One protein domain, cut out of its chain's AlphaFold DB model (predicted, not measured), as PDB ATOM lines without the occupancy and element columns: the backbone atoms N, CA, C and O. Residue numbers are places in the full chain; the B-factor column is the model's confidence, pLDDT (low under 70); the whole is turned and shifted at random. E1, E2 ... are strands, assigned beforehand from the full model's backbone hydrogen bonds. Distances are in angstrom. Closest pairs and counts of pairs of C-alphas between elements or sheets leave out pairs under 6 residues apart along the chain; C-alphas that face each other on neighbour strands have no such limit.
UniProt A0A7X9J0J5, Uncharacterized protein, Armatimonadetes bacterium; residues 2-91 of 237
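What this domain is: This is residues 2 to 91 of the 237 residues of an uncharacterized protein of Armatimonadetes bacterium (UniProt A0A7X9J0J5). There is little regular structure here: loops make two lobes, one of residues 2 to 28 and a larger one wound from residues 44 to 85, with a tiny strand hairpin, E1 and E2, between them along the chain. Residues 12 to 17 stick out at one end. The printed part has 90 residues, with no named helix and two strands, E1 then E2, in one antiparallel sheet; the class is all strand, though named elements hold only 6 residues. It is compact, with a radius of gyration of the C-alphas of 13.9 A, and spans 40 by 31 by 19 A.

How they stand to each other: Look at E1, residues 33 to 35, and E2, residues 41 to 43: they form a hairpin with a tight link, antiparallel at 128 degrees between directions. C-alphas 35 and 41 face each other at 4.5 A. You will find N 34 and O 42 within hydrogen-bond range at 2.9 A, and N 42 and O 34 at 2.7 A.

Where its parts are: Start at C-alpha 2, (34.104, -10.514, 39.110). Find C-alpha 33 at (29.542, -25.462, 30.886); from there E1 runs 6.8 A to C-alpha 35. E2 runs 7.1 A, ending at C-alpha 43, (26.697, -24.421, 34.831).

The domain as a whole: The two C-alphas farthest apart, of Ala 16 and Thr 37, are 41.4 A apart. The printed part has no cut. In this model, pLDDT is under 70 at residues 10 to 18, 36 to 39 and 86 to 90.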
ATOM      1  N   ASN A   2      33.431  -9.250  39.383       85.88
ATOM      2  CA  ASN A   2      34.104 -10.514  39.110       85.88
ATOM      3  C   ASN A   2      33.678 -11.001  37.722       85.88
ATOM      4  O   ASN A   2      32.482 -11.091  37.446       85.88
ATOM      5  N   ASN A   3      34.640 -11.263  36.839       85.88
ATOM      6  CA  ASN A   3      34.391 -11.758  35.485       85.88
ATOM      7  C   ASN A   3      35.133 -13.073  35.250       85.88
ATOM      8  O   ASN A   3      36.183 -13.333  35.840       85.88
ATOM      9  N   LEU A   4      34.619 -13.866  34.318       88.19
ATOM     10  CA  LEU A   4      35.334 -14.993  33.750       88.19
ATOM     11  C   LEU A   4      36.089 -14.509  32.511       88.19
ATOM     12  O   LEU A   4      35.477 -14.022  31.568       88.19
ATOM     13  N   VAL A   5      37.411 -14.654  32.520       87.56
ATOM     14  CA  VAL A   5      38.301 -14.296  31.399       87.56
ATOM     15  C   VAL A   5      38.978 -15.533  30.800       87.56
ATOM     16  O   VAL A   5      40.023 -15.441  30.161       87.56
ATOM     17  N   TYR A   6      38.395 -16.709  31.052       84.94
ATOM     18  CA  TYR A   6      38.864 -17.978  30.515       84.94
ATOM     19  C   TYR A   6      38.824 -17.970  28.986       84.94
ATOM     20  O   TYR A   6      37.802 -17.644  28.390       84.94
ATOM     21  N   GLY A   7      39.937 -18.356  28.364       79.62
ATOM     22  CA  GLY A   7      40.084 -18.367  26.908       79.62
ATOM     23  C   GLY A   7      40.500 -17.027  26.298       79.62
ATOM     24  O   GLY A   7      40.853 -17.018  25.122       79.62
ATOM     25  N   ASN A   8      40.531 -15.934  27.071       79.12
ATOM     26  CA  ASN A   8      41.026 -14.658  26.565       79.12
ATOM     27  C   ASN A   8      42.546 -14.717  26.343       79.12
ATOM     28  O   ASN A   8      43.297 -15.198  27.197       79.12
ATOM     29  N   ILE A   9      42.997 -14.178  25.215       70.38
ATOM     30  CA  ILE A   9      44.398 -14.090  24.805       70.38
ATOM     31  C   ILE A   9      44.878 -12.632  24.754       70.38
ATOM     32  O   ILE A   9      44.137 -11.677  25.000       70.38
ATOM     33  N   VAL A  10      46.167 -12.454  24.452       61.34
ATOM     34  CA  VAL A  10      46.749 -11.130  24.198       61.34
ATOM     35  C   VAL A  10      45.944 -10.464  23.072       61.34
ATOM     36  O   VAL A  10      45.732 -11.091  22.042       61.34
ATOM     37  N   TYR A  11      45.515  -9.213  23.296       64.62
ATOM     38  CA  TYR A  11      44.638  -8.369  22.453       64.62
ATOM     39  C   TYR A  11      43.120  -8.443  22.680       64.62
ATOM     40  O   TYR A  11      42.413  -7.588  22.153       64.62
ATOM     41  N   ASP A  12      42.617  -9.313  23.559       67.12
ATOM     42  CA  ASP A  12      41.182  -9.310  23.911       67.12
ATOM     43  C   ASP A  12      40.791  -8.173  24.879       67.12
ATOM     44  O   ASP A  12      39.614  -7.946  25.160       67.12
ATOM     45  N   PHE A  13      41.777  -7.424  25.389       64.88
ATOM     46  CA  PHE A  13      41.578  -6.254  26.243       64.88
ATOM     47  C   PHE A  13      42.285  -5.024  25.670       64.88
ATOM     48  O   PHE A  13      43.480  -5.056  25.390       64.88
ATOM     49  N   SER A  14      41.581  -3.893  25.614       64.75
ATOM     50  CA  SER A  14      42.112  -2.602  25.149       64.75
ATOM     51  C   SER A  14      43.014  -1.875  26.164       64.75
ATOM     52  O   SER A  14      43.327  -0.701  25.981       64.75
ATOM     53  N   SER A  15      43.430  -2.533  27.254       61.50
ATOM     54  CA  SER A  15      44.142  -1.896  28.376       61.50
ATOM     55  C   SER A  15      45.563  -2.435  28.572       61.50
ATOM     56  O   SER A  15      45.812  -3.608  28.317       61.50
ATOM     57  N   ALA A  16      46.452  -1.609  29.138       56.25
ATOM     58  CA  ALA A  16      47.893  -1.855  29.315       56.25
ATOM     59  C   ALA A  16      48.297  -3.095  30.151       56.25
ATOM     60  O   ALA A  16      49.475  -3.435  30.204       56.25
ATOM     61  N   SER A  17      47.351  -3.788  30.797       60.81
ATOM     62  CA  SER A  17      47.604  -5.093  31.425       60.81
ATOM     63  C   SER A  17      46.896  -6.186  30.637       60.81
ATOM     64  O   SER A  17      45.672  -6.307  30.697       60.81
ATOM     65  N   TYR A  18      47.704  -6.974  29.926       69.88
ATOM     66  CA  TYR A  18      47.291  -7.995  28.962       69.88
ATOM     67  C   TYR A  18      46.632  -9.231  29.591       69.88
ATOM     68  O   TYR A  18      45.930  -9.962  28.906       69.88
ATOM     69  N   ASN A  19      46.821  -9.451  30.897       76.06
ATOM     70  CA  ASN A  19      46.178 -10.526  31.645       76.06
ATOM     71  C   ASN A  19      45.379  -9.941  32.814       76.06
ATOM     72  O   ASN A  19      45.930  -9.245  33.667       76.06
ATOM     73  N   LYS A  20      44.074 -10.221  32.844       80.88
ATOM     74  CA  LYS A  20      43.165  -9.779  33.911       80.88
ATOM     75  C   LYS A  20      42.894 -10.852  34.960       80.88
ATOM     76  O   LYS A  20      42.196 -10.556  35.928       80.88
ATOM     77  N   THR A  21      43.443 -12.053  34.806       84.69
ATOM     78  CA  THR A  21      43.311 -13.142  35.783       84.69
ATOM     79  C   THR A  21      43.768 -12.673  37.163       84.69
ATOM     80  O   THR A  21      44.830 -12.069  37.292       84.69
ATOM     81  N   GLY A  22      42.953 -12.906  38.192       84.06
ATOM     82  CA  GLY A  22      43.234 -12.518  39.578       84.06
ATOM     83  C   GLY A  22      43.027 -11.032  39.894       84.06
ATOM     84  O   GLY A  22      42.962 -10.661  41.062       84.06
ATOM     85  N   THR A  23      42.863 -10.165  38.892       86.19
ATOM     86  CA  THR A  23      42.559  -8.744  39.126       86.19
ATOM     87  C   THR A  23      41.067  -8.555  39.383       86.19
ATOM     88  O   THR A  23      40.249  -9.116  38.659       86.19
ATOM     89  N   ASN A  24      40.688  -7.766  40.395       83.75
ATOM     90  CA  ASN A  24      39.286  -7.437  40.709       83.75
ATOM     91  C   ASN A  24      38.341  -8.656  40.815       83.75
ATOM     92  O   ASN A  24      37.177  -8.557  40.428       83.75
ATOM     93  N   GLY A  25      38.849  -9.795  41.302       85.50
ATOM     94  CA  GLY A  25      38.080 -11.036  41.433       85.50
ATOM     95  C   GLY A  25      37.827 -11.778  40.116       85.50
ATOM     96  O   GLY A  25      36.982 -12.665  40.070       85.50
ATOM     97  N   ASN A  26      38.535 -11.430  39.038       88.62
ATOM     98  CA  ASN A  26      38.434 -12.150  37.773       88.62
ATOM     99  C   ASN A  26      39.085 -13.534  37.855       88.62
ATOM    100  O   ASN A  26      40.211 -13.679  38.338       88.62
ATOM    101  N   ILE A  27      38.416 -14.528  37.282       90.56
ATOM    102  CA  ILE A  27      38.877 -15.915  37.215       90.56
ATOM    103  C   ILE A  27      39.198 -16.314  35.771       90.56
ATOM    104  O   ILE A  27      38.557 -15.851  34.830       90.56
ATOM    105  N   SER A  28      40.193 -17.183  35.587       89.62
ATOM    106  CA  SER A  28      40.561 -17.757  34.283       89.62
ATOM    107  C   SER A  28      40.717 -19.264  34.425       89.62
ATOM    108  O   SER A  28      41.809 -19.823  34.500       89.62
ATOM    109  N   THR A  29      39.583 -19.928  34.583       88.75
ATOM    110  CA  THR A  29      39.474 -21.378  34.738       88.75
ATOM    111  C   THR A  29      38.277 -21.828  33.925       88.75
ATOM    112  O   THR A  29      37.327 -21.061  33.805       88.75
ATOM    113  N   ASP A  30      38.332 -23.029  33.347       85.69
ATOM    114  CA  ASP A  30      37.244 -23.555  32.523       85.69
ATOM    115  C   ASP A  30      35.898 -23.402  33.263       85.69
ATOM    116  O   ASP A  30      35.757 -23.945  34.362       85.69
ATOM    117  N   PRO A  31      34.916 -22.668  32.701       87.00
ATOM    118  CA  PRO A  31      33.610 -22.469  33.324       87.00
ATOM    119  C   PRO A  31      32.806 -23.750  33.489       87.00
ATOM    120  O   PRO A  31      31.764 -23.720  34.143       87.00
ATOM    121  N   MET A  32      33.249 -24.872  32.915       84.56
ATOM    122  CA  MET A  32      32.597 -26.164  33.079       84.56
ATOM    123  C   MET A  32      31.133 -26.130  32.613       84.56
ATOM    124  O   MET A  32      30.249 -26.704  33.259       84.56
ATOM    125  N   PHE A  33      30.871 -25.462  31.486       80.75
ATOM    126  CA  PHE A  33      29.542 -25.462  30.886       80.75
ATOM    127  C   PHE A  33      29.152 -26.866  30.412       80.75
ATOM    128  O   PHE A  33      29.958 -27.639  29.895       80.75
ATOM    129  N   VAL A  34      27.877 -27.174  30.590       74.81
ATOM    130  CA  VAL A  34      27.141 -28.243  29.910       74.81
ATOM    131  C   VAL A  34      25.941 -27.598  29.229       74.81
ATOM    132  O   VAL A  34      25.645 -26.438  29.488       74.81
ATOM    133  N   TYR A  35      25.226 -28.322  28.380       71.75
ATOM    134  CA  TYR A  35      24.058 -27.770  27.698       71.75
ATOM    135  C   TYR A  35      22.808 -28.524  28.109       71.75
ATOM    136  O   TYR A  35      22.849 -29.744  28.220       71.75
ATOM    137  N   ASP A  36      21.713 -27.822  28.382       67.94
ATOM    138  CA  ASP A  36      20.450 -28.502  28.672       67.94
ATOM    139  C   ASP A  36      19.775 -29.027  27.395       67.94
ATOM    140  O   ASP A  36      20.266 -28.877  26.275       67.94
ATOM    141  N   THR A  37      18.616 -29.665  27.551       61.53
ATOM    142  CA  THR A  37      17.837 -30.215  26.433       61.53
ATOM    143  C   THR A  37      17.332 -29.156  25.452       61.53
ATOM    144  O   THR A  37      16.919 -29.515  24.352       61.53
ATOM    145  N   ALA A  38      17.336 -27.873  25.835       65.25
ATOM    146  CA  ALA A  38      17.013 -26.756  24.952       65.25
ATOM    147  C   ALA A  38      18.256 -26.200  24.233       65.25
ATOM    148  O   ALA A  38      18.140 -25.244  23.470       65.25
ATOM    149  N   GLY A  39      19.436 -26.787  24.457       61.38
ATOM    150  CA  GLY A  39      20.680 -26.346  23.841       61.38
ATOM    151  C   GLY A  39      21.299 -25.112  24.474       61.38
ATOM    152  O   GLY A  39      22.209 -24.517  23.901       61.38
ATOM    153  N   LEU A  40      20.808 -24.702  25.641       73.31
ATOM    154  CA  LEU A  40      21.307 -23.526  26.332       73.31
ATOM    155  C   LEU A  40      22.513 -23.907  27.197       73.31
ATOM    156  O   LEU A  40      22.462 -24.959  27.834       73.31
ATOM    157  N   PRO A  41      23.592 -23.102  27.235       76.06
ATOM    158  CA  PRO A  41      24.734 -23.356  28.103       76.06
ATOM    159  C   PRO A  41      24.336 -23.127  29.557       76.06
ATOM    160  O   PRO A  41      23.701 -22.132  29.901       76.06
ATOM    161  N   ARG A  42      24.734 -24.051  30.417       82.56
ATOM    162  CA  ARG A  42      24.364 -24.108  31.821       82.56
ATOM    163  C   ARG A  42      25.561 -24.530  32.668       82.56
ATOM    164  O   ARG A  42      26.426 -25.284  32.215       82.56
ATOM    165  N   LEU A  43      25.614 -24.067  33.910       85.62
ATOM    166  CA  LEU A  43      26.697 -24.421  34.831       85.62
ATOM    167  C   LEU A  43      26.513 -25.849  35.362       85.62
ATOM    168  O   LEU A  43      25.413 -26.228  35.762       85.62
ATOM    169  N   LYS A  44      27.581 -26.655  35.391       83.44
ATOM    170  CA  LYS A  44      27.576 -27.967  36.064       83.44
ATOM    171  C   LYS A  44      28.130 -27.861  37.486       83.44
ATOM    172  O   LYS A  44      28.891 -26.946  37.797       83.44
ATOM    173  N   ALA A  45      27.801 -28.845  38.326       84.12
ATOM    174  CA  ALA A  45      28.345 -28.954  39.679       84.12
ATOM    175  C   ALA A  45      29.882 -28.822  39.680       84.12
ATOM    176  O   ALA A  45      30.569 -29.494  38.907       84.12
ATOM    177  N   GLY A  46      30.409 -27.957  40.551       85.69
ATOM    178  CA  GLY A  46      31.845 -27.695  40.672       85.69
ATOM    179  C   GLY A  46      32.412 -26.665  39.690       85.69
ATOM    180  O   GLY A  46      33.620 -26.453  39.698       85.69
ATOM    181  N   SER A  47      31.579 -26.025  38.862       91.00
ATOM    182  CA  SER A  47      32.020 -24.893  38.041       91.00
ATOM    183  C   SER A  47      32.615 -23.764  38.901       91.00
ATOM    184  O   SER A  47      32.027 -23.413  39.928       91.00
ATOM    185  N   PRO A  48      33.728 -23.131  38.471       92.06
ATOM    186  CA  PRO A  48      34.314 -21.988  39.175       92.06
ATOM    187  C   PRO A  48      33.435 -20.725  39.116       92.06
ATOM    188  O   PRO A  48      33.702 -19.755  39.824       92.06
ATOM    189  N   CYS A  49      32.397 -20.713  38.278       91.94
ATOM    190  CA  CYS A  49      31.470 -19.591  38.136       91.94
ATOM    191  C   CYS A  49      30.346 -19.588  39.186       91.94
ATOM    192  O   CYS A  49      29.634 -18.592  39.283       91.94
ATOM    193  N   ILE A  50      30.189 -20.673  39.955       90.81
ATOM    194  CA  ILE A  50      29.110 -20.828  40.937       90.81
ATOM    195  C   ILE A  50      29.401 -20.003  42.194       90.81
ATOM    196  O   ILE A  50      30.415 -20.223  42.853       90.81
ATOM    197  N   ASN A  51      28.483 -19.110  42.565       90.12
ATOM    198  CA  ASN A  51      28.530 -18.219  43.724       90.12
ATOM    199  C   ASN A  51      29.798 -17.347  43.793       90.12
ATOM    200  O   ASN A  51      30.258 -16.992  44.878       90.12
ATOM    201  N   THR A  52      30.389 -17.005  42.644       90.38
ATOM    202  CA  THR A  52      31.627 -16.206  42.573       90.38
ATOM    203  C   THR A  52      31.437 -14.821  41.961       90.38
ATOM    204  O   THR A  52      32.404 -14.063  41.858       90.38
ATOM    205  N   GLY A  53      30.219 -14.450  41.565       88.69
ATOM    206  CA  GLY A  53      29.902 -13.130  41.029       88.69
ATOM    207  C   GLY A  53      29.795 -12.037  42.099       88.69
ATOM    208  O   GLY A  53      30.151 -12.217  43.261       88.69
ATOM    209  N   THR A  54      29.340 -10.846  41.698       89.25
ATOM    210  CA  THR A  54      29.159  -9.696  42.602       89.25
ATOM    211  C   THR A  54      27.710  -9.217  42.554       89.25
ATOM    212  O   THR A  54      27.284  -8.701  41.521       89.25
ATOM    213  N   ASN A  55      26.976  -9.325  43.665       87.94
ATOM    214  CA  ASN A  55      25.566  -8.913  43.736       87.94
ATOM    215  C   ASN A  55      25.377  -7.415  43.431       87.94
ATOM    216  O   ASN A  55      24.430  -7.049  42.741       87.94
ATOM    217  N   ASP A  56      26.324  -6.563  43.834       84.62
ATOM    218  CA  ASP A  56      26.298  -5.109  43.588       84.62
ATOM    219  C   ASP A  56      26.380  -4.731  42.097       84.62
ATOM    220  O   ASP A  56      26.185  -3.575  41.723       84.62
ATOM    221  N   ALA A  57      26.714  -5.688  41.224       76.38
ATOM    222  CA  ALA A  57      26.748  -5.484  39.781       76.38
ATOM    223  C   ALA A  57      25.412  -5.808  39.090       76.38
ATOM    224  O   ALA A  57      25.311  -5.605  37.876       76.38
ATOM    225  N   LEU A  58      24.415  -6.317  39.825       79.00
ATOM    226  CA  LEU A  58      23.101  -6.644  39.284       79.00
ATOM    227  C   LEU A  58      22.273  -5.383  39.045       79.00
ATOM    228  O   LEU A  58      22.168  -4.504  39.897       79.00
ATOM    229  N   ILE A  59      21.634  -5.325  37.880       77.38
ATOM    230  CA  ILE A  59      20.603  -4.325  37.608       77.38
ATOM    231  C   ILE A  59      19.332  -4.780  38.343       77.38
ATOM    232  O   ILE A  59      18.998  -5.972  38.256       77.38
ATOM    233  N   PRO A  60      18.617  -3.889  39.057       74.19
ATOM    234  CA  PRO A  60      17.325  -4.221  39.648       74.19
ATOM    235  C   PRO A  60      16.409  -4.886  38.619       74.19
ATOM    236  O   PRO A  60      16.381  -4.487  37.460       74.19
ATOM    237  N   GLU A  61      15.709  -5.938  39.037       72.25
ATOM    238  CA  GLU A  61      14.815  -6.737  38.186       72.25
ATOM    239  C   GLU A  61      15.473  -7.500  37.026       72.25
ATOM    240  O   GLU A  61      14.768  -8.180  36.280       72.25
ATOM    241  N   SER A  62      16.803  -7.492  36.899       75.75
ATOM    242  CA  SER A  62      17.469  -8.385  35.950       75.75
ATOM    243  C   SER A  62      17.130  -9.852  36.240       75.75
ATOM    244  O   SER A  62      16.851 -10.253  37.376       75.75
ATOM    245  N   ARG A  63      17.103 -10.654  35.177       76.44
ATOM    246  CA  ARG A  63      16.730 -12.070  35.202       76.44
ATOM    247  C   ARG A  63      17.851 -12.906  34.612       76.44
ATOM    248  O   ARG A  63      18.614 -12.439  33.764       76.44
ATOM    249  N   ALA A  64      17.997 -14.117  35.126       73.12
ATOM    250  CA  ALA A  64      18.918 -15.102  34.589       73.12
ATOM    251  C   ALA A  64      18.314 -15.719  33.324       73.12
ATOM    252  O   ALA A  64      17.173 -15.449  32.938       73.12
ATOM    253  N   MET A  65      19.082 -16.587  32.686       75.06
ATOM    254  CA  MET A  65      18.631 -17.413  31.584       75.06
ATOM    255  C   MET A  65      17.360 -18.177  31.986       75.06
ATOM    256  O   MET A  65      17.257 -18.700  33.097       75.06
ATOM    257  N   GLN A  66      16.390 -18.232  31.067       70.50
ATOM    258  CA  GLN A  66      15.043 -18.786  31.298       70.50
ATOM    259  C   GLN A  66      14.204 -18.008  32.334       70.50
ATOM    260  O   GLN A  66      13.380 -18.607  33.016       70.50
ATOM    261  N   ASP A  67      14.411 -16.691  32.446       70.81
ATOM    262  CA  ASP A  67      13.624 -15.780  33.299       70.81
ATOM    263  C   ASP A  67      13.669 -16.116  34.806       70.81
ATOM    264  O   ASP A  67      12.752 -15.847  35.581       70.81
ATOM    265  N   LYS A  68      14.770 -16.733  35.250       76.12
ATOM    266  CA  LYS A  68      14.975 -17.105  36.657       76.12
ATOM    267  C   LYS A  68      15.501 -15.924  37.475       76.12
ATOM    268  O   LYS A  68      16.044 -14.959  36.933       76.12
ATOM    269  N   ALA A  69      15.377 -16.000  38.799       82.69
ATOM    270  CA  ALA A  69      16.020 -15.041  39.696       82.69
ATOM    271  C   ALA A  69      17.549 -15.059  39.508       82.69
ATOM    272  O   ALA A  69      18.127 -16.126  39.331       82.69
ATOM    273  N   ARG A  70      18.197 -13.887  39.573       83.81
ATOM    274  CA  ARG A  70      19.661 -13.719  39.449       83.81
ATOM    275  C   ARG A  70      20.467 -14.110  40.688       83.81
ATOM    276  O   ARG A  70      21.673 -13.949  40.679       83.81
ATOM    277  N   ILE A  71      19.832 -14.523  41.779       83.81
ATOM    278  CA  ILE A  71      20.554 -14.931  42.986       83.81
ATOM    279  C   ILE A  71      19.956 -16.245  43.467       83.81
ATOM    280  O   ILE A  71      18.798 -16.290  43.885       83.81
ATOM    281  N   VAL A  72      20.765 -17.300  43.427       76.81
ATOM    282  CA  VAL A  72      20.450 -18.621  43.976       76.81
ATOM    283  C   VAL A  72      21.570 -18.997  44.943       76.81
ATOM    284  O   VAL A  72      22.728 -19.012  44.564       76.81
ATOM    285  N   GLY A  73      21.253 -19.274  46.212       70.62
ATOM    286  CA  GLY A  73      22.281 -19.605  47.216       70.62
ATOM    287  C   GLY A  73      23.014 -18.404  47.837       70.62
ATOM    288  O   GLY A  73      23.948 -18.598  48.608       70.62
ATOM    289  N   GLY A  74      22.558 -17.174  47.571       82.44
ATOM    290  CA  GLY A  74      23.004 -15.943  48.244       82.44
ATOM    291  C   GLY A  74      23.988 -15.081  47.447       82.44
ATOM    292  O   GLY A  74      24.060 -13.876  47.692       82.44
ATOM    293  N   THR A  75      24.671 -15.649  46.450       88.44
ATOM    294  CA  THR A  75      25.581 -14.914  45.555       88.44
ATOM    295  C   THR A  75      25.242 -15.220  44.100       88.44
ATOM    296  O   THR A  75      24.952 -16.359  43.769       88.44
ATOM    297  N   VAL A  76      25.261 -14.205  43.235       89.38
ATOM    298  CA  VAL A  76      25.093 -14.371  41.782       89.38
ATOM    299  C   VAL A  76      26.233 -15.203  41.184       89.38
ATOM    300  O   VAL A  76      27.404 -15.014  41.530       89.38
ATOM    301  N   ASP A  77      25.911 -16.072  40.234       90.81
ATOM    302  CA  ASP A  77      26.896 -16.778  39.420       90.81
ATOM    303  C   ASP A  77      27.521 -15.865  38.346       90.81
ATOM    304  O   ASP A  77      26.892 -14.957  37.791       90.81
ATOM    305  N   ILE A  78      28.789 -16.102  37.995       89.50
ATOM    306  CA  ILE A  78      29.421 -15.388  36.876       89.50
ATOM    307  C   ILE A  78      28.847 -15.919  35.558       89.50
ATOM    308  O   ILE A  78      29.192 -17.011  35.113       89.50
ATOM    309  N   GLY A  79      28.015 -15.114  34.894       85.38
ATOM    310  CA  GLY A  79      27.454 -15.432  33.582       85.38
ATOM    311  C   GLY A  79      25.967 -15.111  33.480       85.38
ATOM    312  O   GLY A  79      25.443 -14.260  34.195       85.38
ATOM    313  N   ALA A  80      25.285 -15.761  32.539       80.62
ATOM    314  CA  ALA A  80      23.856 -15.561  32.301       80.62
ATOM    315  C   ALA A  80      22.963 -16.588  33.018       80.62
ATOM    316  O   ALA A  80      21.762 -16.362  33.090       80.62
ATOM    317  N   ASP A  81      23.513 -17.686  33.536       84.81
ATOM    318  CA  ASP A  81      22.768 -18.779  34.175       84.81
ATOM    319  C   ASP A  81      23.139 -18.900  35.656       84.81
ATOM    320  O   ASP A  81      24.295 -18.682  36.005       84.81
ATOM    321  N   GLU A  82      22.164 -19.273  36.490       86.75
ATOM    322  CA  GLU A  82      22.355 -19.537  37.922       86.75
ATOM    323  C   GLU A  82      22.219 -21.044  38.189       86.75
ATOM    324  O   GLU A  82      21.238 -21.696  37.796       86.75
ATOM    325  N   TYR A  83      23.191 -21.619  38.888       85.75
ATOM    326  CA  TYR A  83      23.234 -23.023  39.233       85.75
ATOM    327  C   TYR A  83      22.232 -23.340  40.342       85.75
ATOM    328  O   TYR A  83      22.418 -23.056  41.521       85.75
ATOM    329  N   THR A  84      21.154 -24.014  39.957       79.31
ATOM    330  CA  THR A  84      20.040 -24.369  40.858       79.31
ATOM    331  C   THR A  84      20.276 -25.612  41.728       79.31
ATOM    332  O   THR A  84      19.328 -26.174  42.266       79.31
ATOM    333  N   GLY A  85      21.513 -26.110  41.831       74.44
ATOM    334  CA  GLY A  85      21.810 -27.390  42.494       74.44
ATOM    335  C   GLY A  85      21.478 -28.628  41.649       74.44
ATOM    336  O   GLY A  85      21.862 -29.742  42.001       74.44
ATOM    337  N   VAL A  86      20.820 -28.450  40.500       65.19
ATOM    338  CA  VAL A  86      20.563 -29.507  39.517       65.19
ATOM    339  C   VAL A  86      21.545 -29.348  38.365       65.19
ATOM    340  O   VAL A  86      21.535 -28.335  37.666       65.19
ATOM    341  N   ALA A  87      22.407 -30.351  38.172       58.88
ATOM    342  CA  ALA A  87      23.280 -30.391  37.009       58.88
ATOM    343  C   ALA A  87      22.424 -30.458  35.728       58.88
ATOM    344  O   ALA A  87      21.537 -31.309  35.629       58.88
ATOM    345  N   PRO A  88      22.674 -29.591  34.743       59.00
ATOM    346  CA  PRO A  88      22.023 -29.665  33.446       59.00
ATOM    347  C   PRO A  88      22.420 -30.976  32.776       59.00
ATOM    348  O   PRO A  88      23.597 -31.341  32.733       59.00
ATOM    349  N   VAL A  89      21.430 -31.712  32.285       58.94
ATOM    350  CA  VAL A  89      21.681 -32.967  31.583       58.94
ATOM    351  C   VAL A  89      22.088 -32.613  30.163       58.94
ATOM    352  O   VAL A  89      21.269 -32.074  29.421       58.94
ATOM    353  N   GLN A  90      23.339 -32.922  29.802       67.81
ATOM    354  CA  GLN A  90      23.803 -32.803  28.425       67.81
ATOM    355  C   GLN A  90      22.829 -33.531  27.500       67.81
ATOM    356  O   GLN A  90      22.587 -34.727  27.679       67.81
ATOM    357  N   GLY A  91      22.249 -32.797  26.546       81.56
ATOM    358  CA  GLY A  91      21.275 -33.349  25.611       81.56
ATOM    359  C   GLY A  91      21.819 -34.578  24.878       81.56
ATOM    360  O   GLY A  91      23.021 -34.686  24.620       81.56
TER     361      GLY A  91